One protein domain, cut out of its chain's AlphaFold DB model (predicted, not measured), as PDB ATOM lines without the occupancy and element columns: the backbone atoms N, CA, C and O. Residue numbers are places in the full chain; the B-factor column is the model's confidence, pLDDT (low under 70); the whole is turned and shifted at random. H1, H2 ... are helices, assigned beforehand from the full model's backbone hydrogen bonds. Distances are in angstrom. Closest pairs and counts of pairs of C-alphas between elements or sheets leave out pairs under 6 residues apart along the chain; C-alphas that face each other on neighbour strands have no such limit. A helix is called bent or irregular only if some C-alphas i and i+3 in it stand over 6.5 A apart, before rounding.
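This is residues 399 to 463 of the 526 residues of the protein "Hypothetical protein" of Fabrea salina (UniProt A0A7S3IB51). A long, kinked helix, H2, runs along one side of this small helical body, and the other three helices meet it at different places: H3 crosses it near the kink, short H4 packs across its first part, and short H1 packs loosely beside its last part. A short antiparallel pairing of residues 404 to 405 with residues 437 to 438 ties the first stretch to the link before H3. The printed part has 65 residues with four named helices, in the order H1, H2, H3, H4, and no named strand; the class is all helix. It is compact, with a radius of gyration of the C-alphas of 11.8 A, and its outline is elongated, spanning 33 by 22 by 20 A.

Go first to H1, residues 407 to 412, and on to H2, residues 417 to 433, the hub, touching three helices. H1 and H2 form a helical hairpin and only just touch, with 3 pairs of C-alphas within 8 A, the closest being Lys 407 and Val 431 at 5.4 A; the tilt is shallow, 25 degrees, opposite ways, and H2 takes part with residues 427 to 431 alone. H2 is irregular, with C-alphas 422 and 425 7.4 A apart, and has a kink of 60 degrees near residue 424. There, with residues 423 to 426 alone, it touches residues 445 to 449 of H3, which spans residues 439 to 452; the closest C-alphas, of Leu 426 and Ser 445, are 7.3 A apart, at a steep tilt of 66 degrees, opposite ways. H4, residues 455 to 462, touches residues 419 to 422 of H2, about perpendicular at 84 degrees, with the C-alphas of Leu 419 and Leu 461 closest at 6.6 A. H3 and H4 are close but not clearly touching: their closest C-alphas, of Met 450 and Lys 458, are 6.6 A apart. H1 is apart from H3 and H4. Every O i to N i+4 pair is within hydrogen-bond range in H1 and H4; in H2 it is 10 of 13 and in H3 9 of 10.

Find C-alpha 407 at (-60.850, 31.517, 5.380), where H1 begins. Look next for C-alpha 417 at (-75.723, 28.686, 14.088); from there H2 runs 22.9 A to C-alpha 433. H3 covers 20.3 A from C-alpha 439 to C-alpha 452. H4 ends at C-alpha 462, at (-69.144, 26.214, 27.460).

The two C-alphas farthest apart, of Ser 401 and Pro 455, are 34.6 A apart. The printed part has no cut, and the three links between the helices are tight. The mean pLDDT of the printed part is 87.0, and no printed residue is under 70.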
ATOM      1  N   PRO A 399     -59.980  22.142  10.642       86.44
ATOM      2  CA  PRO A 399     -58.618  22.584  10.385       86.44
ATOM      3  C   PRO A 399     -57.997  21.812   9.213       86.44
ATOM      4  O   PRO A 399     -58.280  20.629   9.009       86.44
ATOM      5  N   ASP A 400     -57.115  22.487   8.481       85.25
ATOM      6  CA  ASP A 400     -56.357  21.933   7.362       85.25
ATOM      7  C   ASP A 400     -55.495  20.734   7.795       85.25
ATOM      8  O   ASP A 400     -55.270  20.485   8.982       85.25
ATOM      9  N   SER A 401     -54.910  20.016   6.833       79.38
ATOM     10  CA  SER A 401     -53.965  18.915   7.101       79.38
ATOM     11  C   SER A 401     -52.749  19.332   7.944       79.38
ATOM     12  O   SER A 401     -52.105  18.484   8.561       79.38
ATOM     13  N   THR A 402     -52.457  20.634   8.008       84.19
ATOM     14  CA  THR A 402     -51.413  21.233   8.853       84.19
ATOM     15  C   THR A 402     -51.906  21.652  10.241       84.19
ATOM     16  O   THR A 402     -51.122  22.184  11.019       84.19
ATOM     17  N   GLY A 403     -53.187  21.446  10.559       84.44
ATOM     18  CA  GLY A 403     -53.783  21.797  11.847       84.44
ATOM     19  C   GLY A 403     -54.105  23.283  12.019       84.44
ATOM     20  O   GLY A 403     -54.141  23.744  13.156       84.44
ATOM     21  N   ASN A 404     -54.331  24.022  10.926       88.69
ATOM     22  CA  ASN A 404     -54.641  25.456  10.950       88.69
ATOM     23  C   ASN A 404     -56.039  25.738  10.395       88.69
ATOM     24  O   ASN A 404     -56.514  25.022   9.518       88.69
ATOM     25  N   ILE A 405     -56.675  26.801  10.878       88.50
ATOM     26  CA  ILE A 405     -57.942  27.308  10.349       88.50
ATOM     27  C   ILE A 405     -57.647  28.492   9.427       88.50
ATOM     28  O   ILE A 405     -56.869  29.374   9.787       88.50
ATOM     29  N   SER A 406     -58.256  28.494   8.246       86.06
ATOM     30  CA  SER A 406     -58.119  29.509   7.205       86.06
ATOM     31  C   SER A 406     -59.508  29.950   6.731       86.06
ATOM     32  O   SER A 406     -60.520  29.331   7.064       86.06
ATOM     33  N   LYS A 407     -59.583  31.019   5.938       83.62
ATOM     34  CA  LYS A 407     -60.850  31.517   5.380       83.62
ATOM     35  C   LYS A 407     -61.678  30.423   4.689       83.62
ATOM     36  O   LYS A 407     -62.883  30.324   4.908       83.62
ATOM     37  N   GLU A 408     -61.023  29.561   3.915       80.69
ATOM     38  CA  GLU A 408     -61.669  28.487   3.150       80.69
ATOM     39  C   GLU A 408     -62.276  27.399   4.057       80.69
ATOM     40  O   GLU A 408     -63.366  26.876   3.789       80.69
ATOM     41  N   THR A 409     -61.617  27.083   5.176       81.44
ATOM     42  CA  THR A 409     -62.134  26.100   6.138       81.44
ATOM     43  C   THR A 409     -63.273  26.661   6.983       81.44
ATOM     44  O   THR A 409     -64.264  25.976   7.244       81.44
ATOM     45  N   VAL A 410     -63.212  27.952   7.319       81.38
ATOM     46  CA  VAL A 410     -64.289  28.650   8.035       81.38
ATOM     47  C   VAL A 410     -65.560  28.759   7.189       81.38
ATOM     48  O   VAL A 410     -66.666  28.600   7.715       81.38
ATOM     49  N   GLU A 411     -65.447  29.004   5.884       79.00
ATOM     50  CA  GLU A 411     -66.610  29.098   4.989       79.00
ATOM     51  C   GLU A 411     -67.341  27.754   4.827       79.00
ATOM     52  O   GLU A 411     -68.569  27.724   4.714       79.00
ATOM     53  N   SER A 412     -66.607  26.642   4.900       78.69
ATOM     54  CA  SER A 412     -67.134  25.281   4.736       78.69
ATOM     55  C   SER A 412     -67.531  24.582   6.049       78.69
ATOM     56  O   SER A 412     -68.056  23.465   6.021       78.69
ATOM     57  N   CYS A 413     -67.340  25.231   7.203       79.88
ATOM     58  CA  CYS A 413     -67.550  24.602   8.507       79.88
ATOM     59  C   CYS A 413     -69.020  24.244   8.818       79.88
ATOM     60  O   CYS A 413     -69.968  24.968   8.496       79.88
ATOM     61  N   GLN A 414     -69.211  23.137   9.545       78.88
ATOM     62  CA  GLN A 414     -70.519  22.678  10.030       78.88
ATOM     63  C   GLN A 414     -70.664  22.945  11.529       78.88
ATOM     64  O   GLN A 414     -70.612  22.041  12.362       78.88
ATOM     65  N   ILE A 415     -70.864  24.215  11.881       85.88
ATOM     66  CA  ILE A 415     -71.027  24.649  13.275       85.88
ATOM     67  C   ILE A 415     -72.475  25.070  13.529       85.88
ATOM     68  O   ILE A 415     -73.083  25.737  12.688       85.88
ATOM     69  N   PRO A 416     -73.054  24.737  14.699       88.50
ATOM     70  CA  PRO A 416     -74.369  25.230  15.086       88.50
ATOM     71  C   PRO A 416     -74.466  26.755  14.970       88.50
ATOM     72  O   PRO A 416     -73.624  27.474  15.504       88.50
ATOM     73  N   HIS A 417     -75.538  27.254  14.351       85.62
ATOM     74  CA  HIS A 417     -75.723  28.686  14.088       85.62
ATOM     75  C   HIS A 417     -75.597  29.565  15.347       85.62
ATOM     76  O   HIS A 417     -75.031  30.651  15.292       85.62
ATOM     77  N   THR A 418     -76.033  29.059  16.506       87.00
ATOM     78  CA  THR A 418     -75.890  29.742  17.802       87.00
ATOM     79  C   THR A 418     -74.438  29.924  18.234       87.00
ATOM     80  O   THR A 418     -74.110  30.935  18.837       87.00
ATOM     81  N   LEU A 419     -73.572  28.943  17.961       88.31
ATOM     82  CA  LEU A 419     -72.143  29.049  18.252       88.31
ATOM     83  C   LEU A 419     -71.460  29.930  17.213       88.31
ATOM     84  O   LEU A 419     -70.672  30.784  17.601       88.31
ATOM     85  N   LYS A 420     -71.832  29.782  15.932       88.81
ATOM     86  CA  LYS A 420     -71.331  30.621  14.839       88.81
ATOM     87  C   LYS A 420     -71.551  32.105  15.135       88.81
ATOM     88  O   LYS A 420     -70.597  32.854  15.043       88.81
ATOM     89  N   ALA A 421     -72.741  32.499  15.593       90.00
ATOM     90  CA  ALA A 421     -73.043  33.887  15.961       90.00
ATOM     91  C   ALA A 421     -72.172  34.430  17.112       90.00
ATOM     92  O   ALA A 421     -71.845  35.610  17.126       90.00
ATOM     93  N   ILE A 422     -71.784  33.582  18.071       90.19
ATOM     94  CA  ILE A 422     -70.941  33.983  19.210       90.19
ATOM     95  C   ILE A 422     -69.482  34.161  18.774       90.19
ATOM     96  O   ILE A 422     -68.828  35.102  19.210       90.19
ATOM     97  N   ILE A 423     -68.971  33.256  17.933       90.81
ATOM     98  CA  ILE A 423     -67.572  33.269  17.468       90.81
ATOM     99  C   ILE A 423     -67.362  34.126  16.213       90.81
ATOM    100  O   ILE A 423     -66.225  34.344  15.815       90.81
ATOM    101  N   GLN A 424     -68.440  34.620  15.601       89.50
ATOM    102  CA  GLN A 424     -68.425  35.403  14.366       89.50
ATOM    103  C   GLN A 424     -67.456  36.593  14.388       89.50
ATOM    104  O   GLN A 424     -66.723  36.708  13.413       89.50
ATOM    105  N   PRO A 425     -67.340  37.397  15.469       90.50
ATOM    106  CA  PRO A 425     -66.385  38.508  15.496       90.50
ATOM    107  C   PRO A 425     -64.933  38.064  15.273       90.50
ATOM    108  O   PRO A 425     -64.177  38.739  14.590       90.50
ATOM    109  N   LEU A 426     -64.561  36.895  15.804       89.38
ATOM    110  CA  LEU A 426     -63.227  36.311  15.636       89.38
ATOM    111  C   LEU A 426     -63.030  35.743  14.224       89.38
ATOM    112  O   LEU A 426     -61.931  35.786  13.683       89.38
ATOM    113  N   LEU A 427     -64.088  35.191  13.624       87.12
ATOM    114  CA  LEU A 427     -64.033  34.652  12.266       87.12
ATOM    115  C   LEU A 427     -63.976  35.761  11.210       87.12
ATOM    116  O   LEU A 427     -63.280  35.603  10.216       87.12
ATOM    117  N   GLU A 428     -64.691  36.867  11.415       87.31
ATOM    118  CA  GLU A 428     -64.642  38.041  10.537       87.31
ATOM    119  C   GLU A 428     -63.248  38.674  10.549       87.31
ATOM    120  O   GLU A 428     -62.690  38.910   9.483       87.31
ATOM    121  N   GLU A 429     -62.638  38.823  11.729       87.06
ATOM    122  CA  GLU A 429     -61.255  39.297  11.875       87.06
ATOM    123  C   GLU A 429     -60.254  38.394  11.130       87.06
ATOM    124  O   GLU A 429     -59.379  38.880  10.415       87.06
ATOM    125  N   LEU A 430     -60.430  37.070  11.211       85.62
ATOM    126  CA  LEU A 430     -59.598  36.107  10.481       85.62
ATOM    127  C   LEU A 430     -59.755  36.244   8.956       85.62
ATOM    128  O   LEU A 430     -58.776  36.144   8.220       85.62
ATOM    129  N   VAL A 431     -60.977  36.492   8.477       85.44
ATOM    130  CA  VAL A 431     -61.272  36.682   7.046       85.44
ATOM    131  C   VAL A 431     -60.749  38.023   6.525       85.44
ATOM    132  O   VAL A 431     -60.343  38.096   5.365       85.44
ATOM    133  N   GLU A 432     -60.761  39.070   7.350       86.62
ATOM    134  CA  GLU A 432     -60.235  40.395   7.001       86.62
ATOM    135  C   GLU A 432     -58.705  40.412   6.911       86.62
ATOM    136  O   GLU A 432     -58.157  41.066   6.022       86.62
ATOM    137  N   LEU A 433     -58.025  39.690   7.805       82.50
ATOM    138  CA  LEU A 433     -56.560  39.636   7.864       82.50
ATOM    139  C   LEU A 433     -55.946  38.562   6.944       82.50
ATOM    140  O   LEU A 433     -54.746  38.609   6.684       82.50
ATOM    141  N   ASP A 434     -56.755  37.625   6.431       81.81
ATOM    142  CA  ASP A 434     -56.332  36.468   5.614       81.81
ATOM    143  C   ASP A 434     -55.224  35.624   6.281       81.81
ATOM    144  O   ASP A 434     -54.345  35.045   5.638       81.81
ATOM    145  N   GLU A 435     -55.258  35.560   7.613       83.00
ATOM    146  CA  GLU A 435     -54.281  34.840   8.425       83.00
ATOM    147  C   GLU A 435     -54.733  33.404   8.723       83.00
ATOM    148  O   GLU A 435     -55.921  33.071   8.753       83.00
ATOM    149  N   LYS A 436     -53.755  32.521   8.956       87.94
ATOM    150  CA  LYS A 436     -53.999  31.132   9.363       87.94
ATOM    151  C   LYS A 436     -53.803  31.007  10.861       87.94
ATOM    152  O   LYS A 436     -52.737  31.353  11.356       87.94
ATOM    153  N   LEU A 437     -54.789  30.444  11.550       89.44
ATOM    154  CA  LEU A 437     -54.776  30.344  13.006       89.44
ATOM    155  C   LEU A 437     -54.537  28.900  13.451       89.44
ATOM    156  O   LEU A 437     -55.307  27.999  13.094       89.44
ATOM    157  N   ASN A 438     -53.486  28.671  14.238       91.62
ATOM    158  CA  ASN A 438     -53.258  27.366  14.861       91.62
ATOM    159  C   ASN A 438     -54.139  27.182  16.116       91.62
ATOM    160  O   ASN A 438     -54.823  28.102  16.570       91.62
ATOM    161  N   PHE A 439     -54.150  25.981  16.702       90.75
ATOM    162  CA  PHE A 439     -55.011  25.692  17.858       90.75
ATOM    163  C   PHE A 439     -54.686  26.532  19.108       90.75
ATOM    164  O   PHE A 439     -55.590  26.889  19.867       90.75
ATOM    165  N   GLU A 440     -53.411  26.841  19.347       91.00
ATOM    166  CA  GLU A 440     -52.979  27.595  20.528       91.00
ATOM    167  C   GLU A 440     -53.355  29.078  20.405       91.00
ATOM    168  O   GLU A 440     -53.931  29.657  21.328       91.00
ATOM    169  N   GLU A 441     -53.136  29.657  19.226       90.75
ATOM    170  CA  GLU A 441     -53.591  30.997  18.854       90.75
ATOM    171  C   GLU A 441     -55.117  31.094  18.914       90.75
ATOM    172  O   GLU A 441     -55.651  32.019  19.525       90.75
ATOM    173  N   PHE A 442     -55.829  30.087  18.400       91.62
ATOM    174  CA  PHE A 442     -57.283  30.004  18.512       91.62
ATOM    175  C   PHE A 442     -57.758  29.991  19.966       91.62
ATOM    176  O   PHE A 442     -58.711  30.695  20.308       91.62
ATOM    177  N   CYS A 443     -57.095  29.235  20.847       91.56
ATOM    178  CA  CYS A 443     -57.422  29.233  22.272       91.56
ATOM    179  C   CYS A 443     -57.252  30.627  22.891       91.56
ATOM    180  O   CYS A 443     -58.142  31.074  23.615       91.56
ATOM    181  N   ASN A 444     -56.160  31.329  22.583       91.25
ATOM    182  CA  ASN A 444     -55.883  32.668  23.114       91.25
ATOM    183  C   ASN A 444     -56.899  33.713  22.616       91.25
ATOM    184  O   ASN A 444     -57.419  34.512  23.408       91.25
ATOM    185  N   SER A 445     -57.244  33.671  21.329       90.38
ATOM    186  CA  SER A 445     -58.263  34.547  20.742       90.38
ATOM    187  C   SER A 445     -59.652  34.250  21.319       90.38
ATOM    188  O   SER A 445     -60.404  35.166  21.657       90.38
ATOM    189  N   MET A 446     -59.971  32.975  21.560       91.56
ATOM    190  CA  MET A 446     -61.223  32.566  22.201       91.56
ATOM    191  C   MET A 446     -61.292  32.965  23.683       91.56
ATOM    192  O   MET A 446     -62.362  33.334  24.169       91.56
ATOM    193  N   GLU A 447     -60.178  32.936  24.423       91.31
ATOM    194  CA  GLU A 447     -60.129  33.452  25.799       91.31
ATOM    195  C   GLU A 447     -60.355  34.967  25.855       91.31
ATOM    196  O   GLU A 447     -61.075  35.447  26.740       91.31
ATOM    197  N   SER A 448     -59.807  35.700  24.885       91.31
ATOM    198  CA  SER A 448     -60.018  37.144  24.735       91.31
ATOM    199  C   SER A 448     -61.478  37.458  24.397       91.31
ATOM    200  O   SER A 448     -62.099  38.294  25.058       91.31
ATOM    201  N   LEU A 449     -62.080  36.705  23.470       90.88
ATOM    202  CA  LEU A 449     -63.511  36.784  23.165       90.88
ATOM    203  C   LEU A 449     -64.363  36.451  24.401       90.88
ATOM    204  O   LEU A 449     -65.286  37.178  24.759       90.88
ATOM    205  N   MET A 450     -64.018  35.402  25.149       89.12
ATOM    206  CA  MET A 450     -64.705  35.049  26.394       89.12
ATOM    207  C   MET A 450     -64.687  36.165  27.447       89.12
ATOM    208  O   MET A 450     -65.531  36.138  28.352       89.12
ATOM    209  N   ALA A 451     -63.758  37.120  27.395       89.38
ATOM    210  CA  ALA A 451     -63.746  38.261  28.305       89.38
ATOM    211  C   ALA A 451     -64.866  39.266  27.986       89.38
ATOM    212  O   ALA A 451     -65.459  39.807  28.923       89.38
ATOM    213  N   THR A 452     -65.203  39.448  26.705       90.06
ATOM    214  CA  THR A 452     -66.190  40.429  26.220       90.06
ATOM    215  C   THR A 452     -67.623  39.893  26.193       90.06
ATOM    216  O   THR A 452     -68.566  40.673  26.313       90.06
ATOM    217  N   LEU A 453     -67.799  38.569  26.113       89.44
ATOM    218  CA  LEU A 453     -69.117  37.925  26.088       89.44
ATOM    219  C   LEU A 453     -69.941  38.143  27.370       89.44
ATOM    220  O   LEU A 453     -69.418  38.246  28.487       89.44
ATOM    221  N   THR A 454     -71.264  38.101  27.230       91.12
ATOM    222  CA  THR A 454     -72.211  38.090  28.352       91.12
ATOM    223  C   THR A 454     -72.213  36.737  29.083       91.12
ATOM    224  O   THR A 454     -71.849  35.705  28.512       91.12
ATOM    225  N   PRO A 455     -72.658  36.666  30.355       86.69
ATOM    226  CA  PRO A 455     -72.745  35.395  31.083       86.69
ATOM    227  C   PRO A 455     -73.612  34.332  30.386       86.69
ATOM    228  O   PRO A 455     -73.315  33.140  30.481       86.69
ATOM    229  N   GLY A 456     -74.657  34.756  29.665       85.06
ATOM    230  CA  GLY A 456     -75.513  33.869  28.874       85.06
ATOM    231  C   GLY A 456     -74.755  33.230  27.712       85.06
ATOM    232  O   GLY A 456     -74.752  32.006  27.587       85.06
ATOM    233  N   GLU A 457     -74.033  34.031  26.929       88.50
ATOM    234  CA  GLU A 457     -73.211  33.558  25.806       88.50
ATOM    235  C   GLU A 457     -72.066  32.659  26.274       88.50
ATOM    236  O   GLU A 457     -71.855  31.591  25.701       88.50
ATOM    237  N   LYS A 458     -71.392  33.009  27.383       89.50
ATOM    238  CA  LYS A 458     -70.369  32.142  27.999       89.50
ATOM    239  C   LYS A 458     -70.943  30.784  28.385       89.50
ATOM    240  O   LYS A 458     -70.271  29.768  28.225       89.50
ATOM    241  N   SER A 459     -72.178  30.751  28.891       87.00
ATOM    242  CA  SER A 459     -72.834  29.489  29.230       87.00
ATOM    243  C   SER A 459     -73.092  28.643  27.983       87.00
ATOM    244  O   SER A 459     -72.765  27.461  27.993       87.00
ATOM    245  N   VAL A 460     -73.587  29.247  26.897       87.94
ATOM    246  CA  VAL A 460     -73.864  28.561  25.625       87.94
ATOM    247  C   VAL A 460     -72.574  28.031  24.997       87.94
ATOM    248  O   VAL A 460     -72.542  26.878  24.575       87.94
ATOM    249  N   LEU A 461     -71.504  28.828  25.008       87.38
ATOM    250  CA  LEU A 461     -70.184  28.455  24.494       87.38
ATOM    251  C   LEU A 461     -69.572  27.270  25.265       87.38
ATOM    252  O   LEU A 461     -69.015  26.351  24.670       87.38
ATOM    253  N   LEU A 462     -69.709  27.258  26.596       87.69
ATOM    254  CA  LEU A 462     -69.144  26.214  27.460       87.69
ATOM    255  C   LEU A 462     -70.070  25.001  27.668       87.69
ATOM    256  O   LEU A 462     -69.680  24.028  28.323       87.69
ATOM    257  N   MET A 463     -71.293  25.019  27.133       80.25
ATOM    258  CA  MET A 463     -72.250  23.923  27.293       80.25
ATOM    259  C   MET A 463     -71.830  22.687  26.490       80.25
ATOM    260  O   MET A 463     -72.030  22.580  25.286       80.25
TER     261      MET A 463